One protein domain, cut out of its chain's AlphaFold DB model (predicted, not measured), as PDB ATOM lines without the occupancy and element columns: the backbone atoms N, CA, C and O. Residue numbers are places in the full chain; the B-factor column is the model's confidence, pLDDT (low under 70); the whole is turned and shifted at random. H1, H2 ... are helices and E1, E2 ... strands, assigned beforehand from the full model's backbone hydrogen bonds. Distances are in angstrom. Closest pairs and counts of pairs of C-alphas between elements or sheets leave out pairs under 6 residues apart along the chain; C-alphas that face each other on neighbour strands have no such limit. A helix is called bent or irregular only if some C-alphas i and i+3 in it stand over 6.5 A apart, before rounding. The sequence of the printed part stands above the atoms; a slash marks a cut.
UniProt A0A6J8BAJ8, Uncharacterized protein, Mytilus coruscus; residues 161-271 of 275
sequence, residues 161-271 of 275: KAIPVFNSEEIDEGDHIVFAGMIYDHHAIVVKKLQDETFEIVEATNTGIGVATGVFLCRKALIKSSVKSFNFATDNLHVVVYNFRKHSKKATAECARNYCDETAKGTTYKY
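AT A GLANCE: This is residues 161 to 271 of the 275 residues of an uncharacterized protein of Mytilus coruscus (UniProt A0A6J8BAJ8). One strongly twisted antiparallel sheet of six strands, with E3, E4 and E5 bent along their length, has a single helix, H1, packed slantwise over one face. The far end of the long E4 to E5 hairpin reaches away from this body, and residues 211 to 216 stick out free there. The printed part has 111 residues, with six named strands and then one named helix along the chain, E1 E2 E3 E4 E5 E6 H1; the sheet's order is E1 - E6 - E2 - E3 - E4 - E5. The class is mixed, helices and strands, with 55 residues, under half, in named elements. The whole is compact, with a radius of gyration of the C-alphas of 14.6 A and spans of 40 by 30 by 30 A.

IN THESE COORDINATES: Find C-alpha 161 at (79.532, 146.612, 82.579), where E1 begins and runs to residue 164. E2 covers residues 176 to 179. E3, residues 186 to 193, is 18.7 A long and bends by 56 degrees at residue 189. E4, residues 198 to 206, is 22.5 A long and bends by 64 degrees at residue 202. Look for C-alpha 221 at (97.502, 130.271, 80.543): from there E5 runs 22.2 A to residue 229, bending by 64 degrees at residue 225. E6, residues 237 to 242, is 16.4 A long. H1, residues 249 to 263, is 21.3 A long and ends at C-alpha 263, (94.340, 123.554, 73.299).

HOW THE PARTS SIT: Start at the edge strand E1, antiparallel to E6, and find N 163 and O 239 at 2.9 A. E6 is antiparallel to E2, with N 178 and O 238 at 2.8 A. E2, E3, E4 and E5 form a meander, each strand the antiparallel neighbour of the one before, and each step is a hairpin. Look there at N 177 and O 188, 2.8 A, at N 189 and O 202, 2.9 A, and at N 201 and O 226, 2.9 A. E5 is the other edge strand; E5 and E6 are apart. H1 is on one face of the sheet, in two layers, at a height over the sheet of 8.1 A. It lies over E3 and E5, and its line stands at 43 degrees to E5 on the local plane, slantwise to the strands. Its closest C-alphas to E3 are Ala 253 and Val 191, 4.7 A; to E5, Cys 260 and Lys 224, 5.6 A. In H1 every O i to N i+4 pair is within hydrogen-bond range.

THE WHOLE: The two C-alphas farthest apart, those of Thr 213 and Ser 248, are 40.9 A apart. The printed part has no cut. The links E1 to E2 and E4 to E5 are long, with 11 and 14 residues. The mean pLDDT of the printed part is 81.6; look for values under 70 at residue 182, residues 206 to 220 and residues 263 to 271.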
ATOM      1  N   LYS A 161      79.612 146.832  81.132       82.62
ATOM      2  CA  LYS A 161      79.532 146.612  82.579       82.62
ATOM      3  C   LYS A 161      79.547 145.123  82.897       82.62
ATOM      4  O   LYS A 161      79.195 144.313  82.041       82.62
ATOM      5  N   ALA A 162      79.872 144.785  84.137       86.69
ATOM      6  CA  ALA A 162      79.525 143.495  84.715       86.69
ATOM      7  C   ALA A 162      78.372 143.702  85.705       86.69
ATOM      8  O   ALA A 162      78.343 144.705  86.422       86.69
ATOM      9  N   ILE A 163      77.380 142.818  85.660       90.94
ATOM     10  CA  ILE A 163      76.194 142.866  86.516       90.94
ATOM     11  C   ILE A 163      76.296 141.712  87.516       90.94
ATOM     12  O   ILE A 163      76.473 140.582  87.060       90.94
ATOM     13  N   PRO A 164      76.164 141.959  88.832       94.12
ATOM     14  CA  PRO A 164      76.168 140.888  89.821       94.12
ATOM     15  C   PRO A 164      74.975 139.960  89.597       94.12
ATOM     16  O   PRO A 164      73.876 140.435  89.306       94.12
ATOM     17  N   VAL A 165      75.199 138.657  89.755       93.62
ATOM     18  CA  VAL A 165      74.158 137.630  89.636       93.62
ATOM     19  C   VAL A 165      73.963 136.890  90.950       93.62
ATOM     20  O   VAL A 165      74.929 136.593  91.653       93.62
ATOM     21  N   PHE A 166      72.708 136.587  91.282       93.75
ATOM     22  CA  PHE A 166      72.334 136.064  92.607       93.75
ATOM     23  C   PHE A 166      71.656 134.692  92.575       93.75
ATOM     24  O   PHE A 166      71.318 134.149  93.626       93.75
ATOM     25  N   ASN A 167      71.429 134.136  91.389       93.88
ATOM     26  CA  ASN A 167      70.879 132.800  91.203       93.88
ATOM     27  C   ASN A 167      71.239 132.262  89.813       93.88
ATOM     28  O   ASN A 167      71.673 132.995  88.923       93.88
ATOM     29  N   SER A 168      71.016 130.964  89.618       94.00
ATOM     30  CA  SER A 168      71.356 130.305  88.358       94.00
ATOM     31  C   SER A 168      70.492 130.722  87.165       94.00
ATOM     32  O   SER A 168      70.943 130.554  86.035       94.00
ATOM     33  N   GLU A 169      69.273 131.236  87.359       94.00
ATOM     34  CA  GLU A 169      68.351 131.633  86.277       94.00
ATOM     35  C   GLU A 169      68.854 132.852  85.497       94.00
ATOM     36  O   GLU A 169      68.525 133.003  84.326       94.00
ATOM     37  N   GLU A 170      69.712 133.664  86.113       94.56
ATOM     38  CA  GLU A 170      70.336 134.850  85.510       94.56
ATOM     39  C   GLU A 170      71.546 134.526  84.616       94.56
ATOM     40  O   GLU A 170      72.142 135.430  84.026       94.56
ATOM     41  N   ILE A 171      71.919 133.246  84.516       95.94
ATOM     42  CA  ILE A 171      73.058 132.769  83.730       95.94
ATOM     43  C   ILE A 171      72.581 131.806  82.647       95.94
ATOM     44  O   ILE A 171      71.983 130.762  82.941       95.94
ATOM     45  N   ASP A 172      72.963 132.108  81.406       95.75
ATOM     46  CA  ASP A 172      72.757 131.244  80.250       95.75
ATOM     47  C   ASP A 172      74.072 130.704  79.677       95.75
ATOM     48  O   ASP A 172      75.162 131.250  79.860       95.75
ATOM     49  N   GLU A 173      73.953 129.635  78.887       97.00
ATOM     50  CA  GLU A 173      75.027 129.216  77.986       97.00
ATOM     51  C   GLU A 173      75.442 130.382  77.075       97.00
ATOM     52  O   GLU A 173      74.598 131.083  76.518       97.00
ATOM     53  N   GLY A 174      76.749 130.583  76.918       95.69
ATOM     54  CA  GLY A 174      77.348 131.670  76.150       95.69
ATOM     55  C   GLY A 174      77.580 132.959  76.930       95.69
ATOM     56  O   GLY A 174      78.113 133.921  76.364       95.69
ATOM     57  N   ASP A 175      77.191 133.013  78.205       96.06
ATOM     58  CA  ASP A 175      77.528 134.151  79.046       96.06
ATOM     59  C   ASP A 175      79.001 134.156  79.433       96.06
ATOM     60  O   ASP A 175      79.609 133.134  79.753       96.06
ATOM     61  N   HIS A 176      79.569 135.357  79.380       94.50
ATOM     62  CA  HIS A 176      80.872 135.646  79.942       94.50
ATOM     63  C   HIS A 176      80.663 136.016  81.401       94.50
ATOM     64  O   HIS A 176      80.046 137.039  81.702       94.50
ATOM     65  N   ILE A 177      81.165 135.166  82.284       94.81
ATOM     66  CA  ILE A 177      81.089 135.346  83.725       94.81
ATOM     67  C   ILE A 177      82.443 135.764  84.287       94.81
ATOM     68  O   ILE A 177      83.498 135.382  83.771       94.81
ATOM     69  N   VAL A 178      82.394 136.534  85.366       92.25
ATOM     70  CA  VAL A 178      83.564 136.972  86.119       92.25
ATOM     71  C   VAL A 178      83.364 136.650  87.586       92.25
ATOM     72  O   VAL A 178      82.363 137.043  88.178       92.25
ATOM     73  N   PHE A 179      84.337 135.955  88.164       90.75
ATOM     74  CA  PHE A 179      84.472 135.799  89.605       90.75
ATOM     75  C   PHE A 179      85.355 136.942  90.092       90.75
ATOM     76  O   PHE A 179      86.561 136.951  89.821       90.75
ATOM     77  N   ALA A 180      84.749 137.923  90.754       84.81
ATOM     78  CA  ALA A 180      85.469 139.098  91.219       84.81
ATOM     79  C   ALA A 180      86.304 138.744  92.457       84.81
ATOM     80  O   ALA A 180      85.769 138.418  93.521       84.81
ATOM     81  N   GLY A 181      87.626 138.780  92.301       79.31
ATOM     82  CA  GLY A 181      88.588 138.407  93.333       79.31
ATOM     83  C   GLY A 181      89.273 139.620  93.960       79.31
ATOM     84  O   GLY A 181      89.295 140.709  93.402       79.31
ATOM     85  N   MET A 182      89.894 139.430  95.129       68.25
ATOM     86  CA  MET A 182      90.623 140.517  95.808       68.25
ATOM     87  C   MET A 182      91.885 140.971  95.058       68.25
ATOM     88  O   MET A 182      92.312 142.110  95.214       68.25
ATOM     89  N   ILE A 183      92.517 140.064  94.304       70.00
ATOM     90  CA  ILE A 183      93.829 140.285  93.665       70.00
ATOM     91  C   ILE A 183      93.708 140.310  92.138       70.00
ATOM     92  O   ILE A 183      94.444 141.031  91.469       70.00
ATOM     93  N   TYR A 184      92.799 139.513  91.578       75.44
ATOM     94  CA  TYR A 184      92.480 139.512  90.157       75.44
ATOM     95  C   TYR A 184      91.070 138.977  89.938       75.44
ATOM     96  O   TYR A 184      90.583 138.147  90.709       75.44
ATOM     97  N   ASP A 185      90.464 139.425  88.847       83.12
ATOM     98  CA  ASP A 185      89.203 138.902  88.353       83.12
ATOM     99  C   ASP A 185      89.455 137.652  87.516       83.12
ATOM    100  O   ASP A 185      90.325 137.625  86.637       83.12
ATOM    101  N   HIS A 186      88.694 136.597  87.789       86.56
ATOM    102  CA  HIS A 186      88.785 135.355  87.035       86.56
ATOM    103  C   HIS A 186      87.646 135.270  86.025       86.56
ATOM    104  O   HIS A 186      86.476 135.317  86.392       86.56
ATOM    105  N   HIS A 187      87.990 135.132  84.748       90.44
ATOM    106  CA  HIS A 187      87.043 135.177  83.637       90.44
ATOM    107  C   HIS A 187      86.761 133.777  83.084       90.44
ATOM    108  O   HIS A 187      87.678 132.966  82.919       90.44
ATOM    109  N   ALA A 188      85.505 133.510  82.732       93.56
ATOM    110  CA  ALA A 188      85.113 132.266  82.081       93.56
ATOM    111  C   ALA A 188      83.923 132.448  81.130       93.56
ATOM    112  O   ALA A 188      83.125 133.372  81.273       93.56
ATOM    113  N   ILE A 189      83.789 131.539  80.167       96.19
ATOM    114  CA  ILE A 189      82.597 131.418  79.320       96.19
ATOM    115  C   ILE A 189      81.792 130.211  79.785       96.19
ATOM    116  O   ILE A 189      82.326 129.107  79.873       96.19
ATOM    117  N   VAL A 190      80.501 130.401  80.041       97.62
ATOM    118  CA  VAL A 190      79.580 129.300  80.327       97.62
ATOM    119  C   VAL A 190      79.307 128.549  79.032       97.62
ATOM    120  O   VAL A 190      78.785 129.120  78.080       97.62
ATOM    121  N   VAL A 191      79.655 127.267  78.978       97.75
ATOM    122  CA  VAL A 191      79.446 126.433  77.783       97.75
ATOM    123  C   VAL A 191      78.307 125.441  77.941       97.75
ATOM    124  O   VAL A 191      77.855 124.889  76.941       97.75
ATOM    125  N   LYS A 192      77.837 125.220  79.174       97.31
ATOM    126  CA  LYS A 192      76.644 124.425  79.453       97.31
ATOM    127  C   LYS A 192      76.095 124.720  80.845       97.31
ATOM    128  O   LYS A 192      76.847 124.744  81.817       97.31
ATOM    129  N   LYS A 193      74.775 124.854  80.953       95.88
ATOM    130  CA  LYS A 193      74.068 124.851  82.239       95.88
ATOM    131  C   LYS A 193      73.688 123.418  82.605       95.88
ATOM    132  O   LYS A 193      73.095 122.704  81.793       95.88
ATOM    133  N   LEU A 194      74.079 122.984  83.796       94.12
ATOM    134  CA  LEU A 194      73.750 121.675  84.353       94.12
ATOM    135  C   LEU A 194      72.688 121.850  85.455       94.12
ATOM    136  O   LEU A 194      72.060 122.903  85.568       94.12
ATOM    137  N   GLN A 195      72.425 120.791  86.218       90.31
ATOM    138  CA  GLN A 195      71.480 120.825  87.340       90.31
ATOM    139  C   GLN A 195      72.137 121.429  88.589       90.31
ATOM    140  O   GLN A 195      73.360 121.533  88.651       90.31
ATOM    141  N   ASP A 196      71.321 121.820  89.569       89.69
ATOM    142  CA  ASP A 196      71.764 122.230  90.910       89.69
ATOM    143  C   ASP A 196      72.875 123.291  90.896       89.69
ATOM    144  O   ASP A 196      73.954 123.097  91.458       89.69
ATOM    145  N   GLU A 197      72.634 124.398  90.184       91.81
ATOM    146  CA  GLU A 197      73.558 125.546  90.127       91.81
ATOM    147  C   GLU A 197      74.966 125.185  89.628       91.81
ATOM    148  O   GLU A 197      75.949 125.880  89.888       91.81
ATOM    149  N   THR A 198      75.062 124.075  88.896       95.44
ATOM    150  CA  THR A 198      76.304 123.580  88.327       95.44
ATOM    151  C   THR A 198      76.386 123.953  86.855       95.44
ATOM    152  O   THR A 198      75.405 123.899  86.112       95.44
ATOM    153  N   PHE A 199      77.581 124.322  86.417       97.38
ATOM    154  CA  PHE A 199      77.856 124.796  85.074       97.38
ATOM    155  C   PHE A 199      79.130 124.150  84.552       97.38
ATOM    156  O   PHE A 199      80.098 123.951  85.285       97.38
ATOM    157  N   GLU A 200      79.137 123.840  83.263       97.44
ATOM    158  CA  GLU A 200      80.375 123.614  82.537       97.44
ATOM    159  C   GLU A 200      80.846 124.959  81.990       97.44
ATOM    160  O   GLU A 200      80.099 125.666  81.302       97.44
ATOM    161  N   ILE A 201      82.083 125.316  82.313       96.75
ATOM    162  CA  ILE A 201      82.702 126.571  81.905       96.75
ATOM    163  C   ILE A 201      84.026 126.308  81.205       96.75
ATOM    164  O   ILE A 201      84.750 125.380  81.556       96.75
ATOM    165  N   VAL A 202      84.368 127.164  80.251       94.75
ATOM    166  CA  VAL A 202      85.716 127.246  79.691       94.75
ATOM    167  C   VAL A 202      86.414 128.441  80.316       94.75
ATOM    168  O   VAL A 202      85.933 129.572  80.230       94.75
ATOM    169  N   GLU A 203      87.545 128.185  80.961       91.31
ATOM    170  CA  GLU A 203      88.295 129.175  81.727       91.31
ATOM    171  C   GLU A 203      89.786 129.142  81.386       91.31
ATOM    172  O   GLU A 203      90.347 128.101  81.031       91.31
ATOM    173  N   ALA A 204      90.438 130.296  81.524       83.94
ATOM    174  CA  ALA A 204      91.885 130.408  81.446       83.94
ATOM    175  C   ALA A 204      92.472 130.287  82.854       83.94
ATOM    176  O   ALA A 204      92.153 131.081  83.730       83.94
ATOM    177  N   THR A 205      93.345 129.310  83.085       75.38
ATOM    178  CA  THR A 205      94.037 129.151  84.370       75.38
ATOM    179  C   THR A 205      95.535 129.308  84.200       75.38
ATOM    180  O   THR A 205      96.126 128.784  83.256       75.38
ATOM    181  N   ASN A 206      96.169 130.034  85.118       68.81
ATOM    182  CA  ASN A 206      97.617 130.191  85.104       68.81
ATOM    183  C   ASN A 206      98.277 128.823  85.304       68.81
ATOM    184  O   ASN A 206      97.994 128.122  86.276       68.81
ATOM    185  N   THR A 207      99.182 128.438  84.403       57.53
ATOM    186  CA  THR A 207     100.000 127.240  84.613       57.53
ATOM    187  C   THR A 207     101.011 127.572  85.708       57.53
ATOM    188  O   THR A 207     101.914 128.381  85.486       57.53
ATOM    189  N   GLY A 208     100.807 127.030  86.908       48.19
ATOM    190  CA  GLY A 208     101.494 127.402  88.146       48.19
ATOM    191  C   GLY A 208     102.991 127.091  88.202       48.19
ATOM    192  O   GLY A 208     103.416 126.287  89.019       48.19
ATOM    193  N   ILE A 209     103.805 127.764  87.389       45.69
ATOM    194  CA  ILE A 209     105.264 127.823  87.577       45.69
ATOM    195  C   ILE A 209     105.679 129.154  88.252       45.69
ATOM    196  O   ILE A 209     106.718 129.210  88.905       45.69
ATOM    197  N   GLY A 210     104.842 130.201  88.199       43.66
ATOM    198  CA  GLY A 210     105.161 131.523  88.773       43.66
ATOM    199  C   GLY A 210     104.635 131.782  90.191       43.66
ATOM    200  O   GLY A 210     105.211 132.580  90.924       43.66
ATOM    201  N   VAL A 211     103.566 131.098  90.615       42.16
ATOM    202  CA  VAL A 211     102.943 131.318  91.940       42.16
ATOM    203  C   VAL A 211     103.711 130.663  93.092       42.16
ATOM    204  O   VAL A 211     103.648 131.151  94.211       42.16
ATOM    205  N   ALA A 212     104.478 129.601  92.827       41.22
ATOM    206  CA  ALA A 212     105.279 128.923  93.851       41.22
ATOM    207  C   ALA A 212     106.673 129.549  94.064       41.22
ATOM    208  O   ALA A 212     107.347 129.214  95.032       41.22
ATOM    209  N   THR A 213     107.121 130.436  93.171       39.53
ATOM    210  CA  THR A 213     108.501 130.962  93.160       39.53
ATOM    211  C   THR A 213     108.591 132.469  93.397       39.53
ATOM    212  O   THR A 213     109.691 133.006  93.423       39.53
ATOM    213  N   GLY A 214     107.463 133.170  93.564       42.94
ATOM    214  CA  GLY A 214     107.449 134.631  93.735       42.94
ATOM    215  C   GLY A 214     107.885 135.406  92.484       42.94
ATOM    216  O   GLY A 214     108.029 136.623  92.530       42.94
ATOM    217  N   VAL A 215     108.073 134.718  91.355       39.62
ATOM    218  CA  VAL A 215     108.516 135.303  90.092       39.62
ATOM    219  C   VAL A 215     107.356 135.240  89.096       39.62
ATOM    220  O   VAL A 215     107.078 134.211  88.482       39.62
ATOM    221  N   PHE A 216     106.677 136.373  88.910       45.91
ATOM    222  CA  PHE A 216     105.547 136.583  87.987       45.91
ATOM    223  C   PHE A 216     105.949 136.545  86.486       45.91
ATOM    224  O   PHE A 216     105.440 137.303  85.666       45.91
ATOM    225  N   LEU A 217     106.870 135.662  86.079       47.00
ATOM    226  CA  LEU A 217     107.353 135.558  84.690       47.00
ATOM    227  C   LEU A 217     106.586 134.536  83.831       47.00
ATOM    228  O   LEU A 217     106.869 134.390  82.638       47.00
ATOM    229  N   CYS A 218     105.614 133.810  84.387       51.19
ATOM    230  CA  CYS A 218     104.909 132.761  83.648       51.19
ATOM    231  C   CYS A 218     103.797 133.322  82.749       51.19
ATOM    232  O   CYS A 218     102.643 133.428  83.142       51.19
ATOM    233  N   ARG A 219     104.165 133.619  81.496       57.38
ATOM    234  CA  ARG A 219     103.309 134.130  80.403       57.38
ATOM    235  C   ARG A 219     102.418 133.073  79.726       57.38
ATOM    236  O   ARG A 219     102.249 133.107  78.506       57.38
ATOM    237  N   LYS A 220     101.941 132.065  80.458       65.06
ATOM    238  CA  LYS A 220     101.159 130.969  79.867       65.06
ATOM    239  C   LYS A 220      99.913 130.684  80.690       65.06
ATOM    240  O   LYS A 220     100.002 130.382  81.880       65.06
ATOM    241  N   ALA A 221      98.769 130.749  80.021       72.38
ATOM    242  CA  ALA A 221      97.502 130.271  80.543       72.38
ATOM    243  C   ALA A 221      97.128 128.970  79.830       72.38
ATOM    244  O   ALA A 221      97.301 128.827  78.613       72.38
ATOM    245  N   LEU A 222      96.623 128.021  80.605       78.00
ATOM    246  CA  LEU A 222      95.955 126.837  80.103       78.00
ATOM    247  C   LEU A 222      94.470 127.158  79.979       78.00
ATOM    248  O   LEU A 222      93.828 127.479  80.980       78.00
ATOM    249  N   ILE A 223      93.942 127.048  78.764       85.06
ATOM    250  CA  ILE A 223      92.497 127.029  78.561       85.06
ATOM    251  C   ILE A 223      92.009 125.617  78.857       85.06
ATOM    252  O   ILE A 223      92.595 124.644  78.384       85.06
ATOM    253  N   LYS A 224      90.973 125.502  79.680       88.00
ATOM    254  CA  LYS A 224      90.389 124.211  80.040       88.00
ATOM    255  C   LYS A 224      88.881 124.322  80.231       88.00
ATOM    256  O   LYS A 224      88.387 125.369  80.648       88.00
ATOM    257  N   SER A 225      88.182 123.214  79.996       92.44
ATOM    258  CA  SER A 225      86.813 123.015  80.469       92.44
ATOM    259  C   SER A 225      86.849 122.611  81.944       92.44
ATOM    260  O   SER A 225      87.750 121.895  82.395       92.44
ATOM    261  N   SER A 226      85.916 123.118  82.738       93.12
ATOM    262  CA  SER A 226      85.763 122.798  84.153       93.12
ATOM    263  C   SER A 226      84.290 122.788  84.525       93.12
ATOM    264  O   SER A 226      83.535 123.680  84.154       93.12
ATOM    265  N   VAL A 227      83.882 121.771  85.279       96.19
ATOM    266  CA  VAL A 227      82.542 121.702  85.864       96.19
ATOM    267  C   VAL A 227      82.606 122.336  87.248       96.19
ATOM    268  O   VAL A 227      83.399 121.898  88.084       96.19
ATOM    269  N   LYS A 228      81.806 123.374  87.487       94.88
ATOM    270  CA  LYS A 228      81.775 124.114  88.752       94.88
ATOM    271  C   LYS A 228      80.346 124.309  89.234       94.88
ATOM    272  O   LYS A 228      79.478 124.680  88.453       94.88
ATOM    273  N   SER A 229      80.133 124.072  90.521       95.00
ATOM    274  CA  SER A 229      78.938 124.521  91.235       95.00
ATOM    275  C   SER A 229      79.208 125.922  91.768       95.00
ATOM    276  O   SER A 229      80.301 126.169  92.283       95.00
ATOM    277  N   PHE A 230      78.256 126.833  91.583       93.81
ATOM    278  CA  PHE A 230      78.373 128.210  92.052       93.81
ATOM    279  C   PHE A 230      77.593 128.398  93.341       93.81
ATOM    280  O   PHE A 230      76.428 128.025  93.432       93.81
ATOM    281  N   ASN A 231      78.228 129.034  94.318       93.25
ATOM    282  CA  ASN A 231      77.561 129.544  95.498       93.25
ATOM    283  C   ASN A 231      77.312 131.044  95.318       93.25
ATOM    284  O   ASN A 231      78.176 131.879  95.590       93.25
ATOM    285  N   PHE A 232      76.100 131.394  94.895       92.06
ATOM    286  CA  PHE A 232      75.712 132.780  94.620       92.06
ATOM    287  C   PHE A 232      75.757 133.711  95.843       92.06
ATOM    288  O   PHE A 232      75.738 134.929  95.680       92.06
ATOM    289  N   ALA A 233      75.847 133.172  97.064       87.94
ATOM    290  CA  ALA A 233      76.023 133.985  98.264       87.94
ATOM    291  C   ALA A 233      77.485 134.405  98.490       87.94
ATOM    292  O   ALA A 233      77.725 135.422  99.141       87.94
ATOM    293  N   THR A 234      78.457 133.635  97.990       89.12
ATOM    294  CA  THR A 234      79.882 133.822  98.316       89.12
ATOM    295  C   THR A 234      80.774 134.107  97.117       89.12
ATOM    296  O   THR A 234      81.787 134.777  97.280       89.12
ATOM    297  N   ASP A 235      80.419 133.639  95.921       87.69
ATOM    298  CA  ASP A 235      81.350 133.571  94.785       87.69
ATOM    299  C   ASP A 235      81.534 134.898  94.029       87.69
ATOM    300  O   ASP A 235      82.257 134.932  93.035       87.69
ATOM    301  N   ASN A 236      80.907 135.989  94.501       90.75
ATOM    302  CA  ASN A 236      80.955 137.340  93.919       90.75
ATOM    303  C   ASN A 236      80.954 137.308  92.381       90.75
ATOM    304  O   ASN A 236      81.900 137.736  91.711       90.75
ATOM    305  N   LEU A 237      79.897 136.701  91.844       94.50
ATOM    306  CA  LEU A 237      79.777 136.361  90.438       94.50
ATOM    307  C   LEU A 237      79.081 137.486  89.675       94.50
ATOM    308  O   LEU A 237      78.064 138.019  90.118       94.50
ATOM    309  N   HIS A 238      79.611 137.819  88.502       94.38
ATOM    310  CA  HIS A 238      79.030 138.814  87.608       94.38
ATOM    311  C   HIS A 238      78.908 138.273  86.188       94.38
ATOM    312  O   HIS A 238      79.767 137.519  85.735       94.38
ATOM    313  N   VAL A 239      77.888 138.714  85.454       94.94
ATOM    314  CA  VAL A 239      77.760 138.505  84.005       94.94
ATOM    315  C   VAL A 239      78.179 139.774  83.271       94.94
ATOM    316  O   VAL A 239      77.704 140.875  83.563       94.94
ATOM    317  N   VAL A 240      79.062 139.628  82.287       92.06
ATOM    318  CA  VAL A 240      79.549 140.729  81.452       92.06
ATOM    319  C   VAL A 240      78.530 141.064  80.370       92.06
ATOM    320  O   VAL A 240      78.090 140.216  79.591       92.06
ATOM    321  N   VAL A 241      78.199 142.348  80.283       88.31
ATOM    322  CA  VAL A 241      77.352 142.915  79.240       88.31
ATOM    323  C   VAL A 241      78.225 143.635  78.225       88.31
ATOM    324  O   VAL A 241      78.938 144.583  78.556       88.31
ATOM    325  N   TYR A 242      78.134 143.194  76.976       82.81
ATOM    326  CA  TYR A 242      78.802 143.814  75.837       82.81
ATOM    327  C   TYR A 242      77.917 144.882  75.200       82.81
ATOM    328  O   TYR A 242      76.698 144.725  75.155       82.81
ATOM    329  N   ASN A 243      78.532 145.938  74.668       78.06
ATOM    330  CA  ASN A 243      77.822 146.964  73.898       78.06
ATOM    331  C   ASN A 243      77.351 146.384  72.563       78.06
ATOM    332  O   ASN A 243      76.244 146.632  72.099       78.06
ATOM    333  N   PHE A 244      78.223 145.575  71.970       79.12
ATOM    334  CA  PHE A 244      77.986 144.854  70.739       79.12
ATOM    335  C   PHE A 244      78.524 143.436  70.903       79.12
ATOM    336  O   PHE A 244      79.681 143.247  71.272       79.12
ATOM    337  N   ARG A 245      77.684 142.430  70.650       76.94
ATOM    338  CA  ARG A 245      78.123 141.035  70.623       76.94
ATOM    339  C   ARG A 245      78.443 140.645  69.185       76.94
ATOM    340  O   ARG A 245      77.543 140.539  68.360       76.94
ATOM    341  N   LYS A 246      79.718 140.363  68.907       81.44
ATOM    342  CA  LYS A 246      80.163 139.825  67.609       81.44
ATOM    343  C   LYS A 246      79.549 138.454  67.288       81.44
ATOM    344  O   LYS A 246      79.344 138.122  66.126       81.44
ATOM    345  N   HIS A 247      79.274 137.657  68.319       84.19
ATOM    346  CA  HIS A 247      78.714 136.312  68.212       84.19
ATOM    347  C   HIS A 247      77.471 136.186  69.097       84.19
ATOM    348  O   HIS A 247      77.410 136.779  70.177       84.19
ATOM    349  N   SER A 248      76.488 135.395  68.661       92.12
ATOM    350  CA  SER A 248      75.365 135.009  69.525       92.12
ATOM    351  C   SER A 248      75.873 134.212  70.731       92.12
ATOM    352  O   SER A 248      76.929 133.587  70.649       92.12
ATOM    353  N   LYS A 249      75.111 134.172  71.834       93.00
ATOM    354  CA  LYS A 249      75.475 133.385  73.027       93.00
ATOM    355  C   LYS A 249      75.839 131.931  72.668       93.00
ATOM    356  O   LYS A 249      76.908 131.442  73.024       93.00
ATOM    357  N   LYS A 250      75.003 131.275  71.857       94.50
ATOM    358  CA  LYS A 250      75.250 129.909  71.372       94.50
ATOM    359  C   LYS A 250      76.564 129.790  70.587       94.50
ATOM    360  O   LYS A 250      77.353 128.889  70.856       94.50
ATOM    361  N   ALA A 251      76.822 130.714  69.658       92.19
ATOM    362  CA  ALA A 251      78.063 130.721  68.884       92.19
ATOM    363  C   ALA A 251      79.292 130.982  69.774       92.19
ATOM    364  O   ALA A 251      80.328 130.353  69.585       92.19
ATOM    365  N   THR A 252      79.177 131.846  70.787       93.69
ATOM    366  CA  THR A 252      80.230 132.070  71.789       93.69
ATOM    367  C   THR A 252      80.570 130.785  72.549       93.69
ATOM    368  O   THR A 252      81.750 130.455  72.677       93.69
ATOM    369  N   ALA A 253      79.566 130.033  73.009       95.19
ATOM    370  CA  ALA A 253      79.778 128.759  73.697       95.19
ATOM    371  C   ALA A 253      80.424 127.699  72.785       95.19
ATOM    372  O   ALA A 253      81.352 127.005  73.202       95.19
ATOM    373  N   GLU A 254      79.986 127.605  71.526       94.75
ATOM    374  CA  GLU A 254      80.584 126.711  70.527       94.75
ATOM    375  C   GLU A 254      82.049 127.063  70.240       94.75
ATOM    376  O   GLU A 254      82.907 126.180  70.272       94.75
ATOM    377  N   CYS A 255      82.362 128.346  70.040       91.81
ATOM    378  CA  CYS A 255      83.737 128.808  69.860       91.81
ATOM    379  C   CYS A 255      84.620 128.471  71.069       91.81
ATOM    380  O   CYS A 255      85.744 128.004  70.888       91.81
ATOM    381  N   ALA A 256      84.120 128.672  72.291       92.06
ATOM    382  CA  ALA A 256      84.863 128.362  73.510       92.06
ATOM    383  C   ALA A 256      85.161 126.857  73.643       92.06
ATOM    384  O   ALA A 256      86.293 126.487  73.960       92.06
ATOM    385  N   ARG A 257      84.180 125.989  73.346       92.94
ATOM    386  CA  ARG A 257      84.365 124.525  73.328       92.94
ATOM    387  C   ARG A 257      85.419 124.104  72.305       92.94
ATOM    388  O   ARG A 257      86.382 123.436  72.668       92.94
ATOM    389  N   ASN A 258      85.293 124.577  71.065       89.81
ATOM    390  CA  ASN A 258      86.229 124.242  69.989       89.81
ATOM    391  C   ASN A 258      87.665 124.660  70.333       89.81
ATOM    392  O   ASN A 258      88.599 123.885  70.142       89.81
ATOM    393  N   TYR A 259      87.845 125.864  70.887       83.81
ATOM    394  CA  TYR A 259      89.166 126.340  71.286       83.81
ATOM    395  C   TYR A 259      89.761 125.502  72.425       83.81
ATOM    396  O   TYR A 259      90.941 125.158  72.395       83.81
ATOM    397  N   CYS A 260      88.945 125.127  73.414       83.88
ATOM    398  CA  CYS A 260      89.376 124.232  74.485       83.88
ATOM    399  C   CYS A 260      89.882 122.891  73.921       83.88
ATOM    400  O   CYS A 260      90.981 122.454  74.272       83.88
ATOM    401  N   ASP A 261      89.143 122.285  72.989       80.00
ATOM    402  CA  ASP A 261      89.517 121.019  72.345       80.00
ATOM    403  C   ASP A 261      90.793 121.129  71.494       80.00
ATOM    404  O   ASP A 261      91.581 120.183  71.411       80.00
ATOM    405  N   GLU A 262      91.032 122.282  70.866       73.00
ATOM    406  CA  GLU A 262      92.290 122.574  70.174       73.00
ATOM    407  C   GLU A 262      93.461 122.698  71.155       73.00
ATOM    408  O   GLU A 262      94.516 122.106  70.924       73.00
ATOM    409  N   THR A 263      93.284 123.397  72.280       60.03
ATOM    410  CA  THR A 263      94.340 123.554  73.299       60.03
ATOM    411  C   THR A 263      94.675 122.261  74.036       60.03
ATOM    412  O   THR A 263      95.842 122.026  74.359       60.03
ATOM    413  N   ALA A 264      93.705 121.353  74.196       59.97
ATOM    414  CA  ALA A 264      93.943 119.998  74.694       59.97
ATOM    415  C   ALA A 264      94.914 119.197  73.798       59.97
ATOM    416  O   ALA A 264      95.528 118.236  74.262       59.97
ATOM    417  N   LYS A 265      95.121 119.620  72.540       58.38
ATOM    418  CA  LYS A 265      96.106 119.047  71.604       58.38
ATOM    419  C   LYS A 265      97.506 119.677  71.717       58.38
ATOM    420  O   LYS A 265      98.376 119.345  70.917       58.38
ATOM    421  N   GLY A 266      97.756 120.540  72.711       53.62
ATOM    422  CA  GLY A 266      99.104 120.990  73.098       53.62
ATOM    423  C   GLY A 266      99.424 122.474  72.874       53.62
ATOM    424  O   GLY A 266     100.577 122.877  73.050       53.62
ATOM    425  N   THR A 267      98.453 123.312  72.509       54.47
ATOM    426  CA  THR A 267      98.659 124.760  72.344       54.47
ATOM    427  C   THR A 267      98.392 125.508  73.655       54.47
ATOM    428  O   THR A 267      97.314 125.440  74.235       54.47
ATOM    429  N   THR A 268      99.402 126.230  74.153       57.91
ATOM    430  CA  THR A 268      99.285 127.102  75.342       57.91
ATOM    431  C   THR A 268      99.023 128.539  74.905       57.91
ATOM    432  O   THR A 268      99.672 129.025  73.976       57.91
ATOM    433  N   TYR A 269      98.094 129.231  75.570       61.12
ATOM    434  CA  TYR A 269      97.778 130.623  75.251       61.12
ATOM    435  C   TYR A 269      98.831 131.556  75.862       61.12
ATOM    436  O   TYR A 269      99.086 131.519  77.071       61.12
ATOM    437  N   LYS A 270      99.460 132.388  75.022       56.56
ATOM    438  CA  LYS A 270     100.378 133.453  75.448       56.56
ATOM    439  C   LYS A 270      99.608 134.766  75.519       56.56
ATOM    440  O   LYS A 270      99.097 135.220  74.501       56.56
ATOM    441  N   TYR A 271      99.587 135.394  76.688       57.41
ATOM    442  CA  TYR A 271      99.018 136.727  76.882       57.41
ATOM    443  C   TYR A 271     100.099 137.709  77.335       57.41
ATOM    444  O   TYR A 271     101.041 137.342  78.042       57.41
TER     445      TYR A 271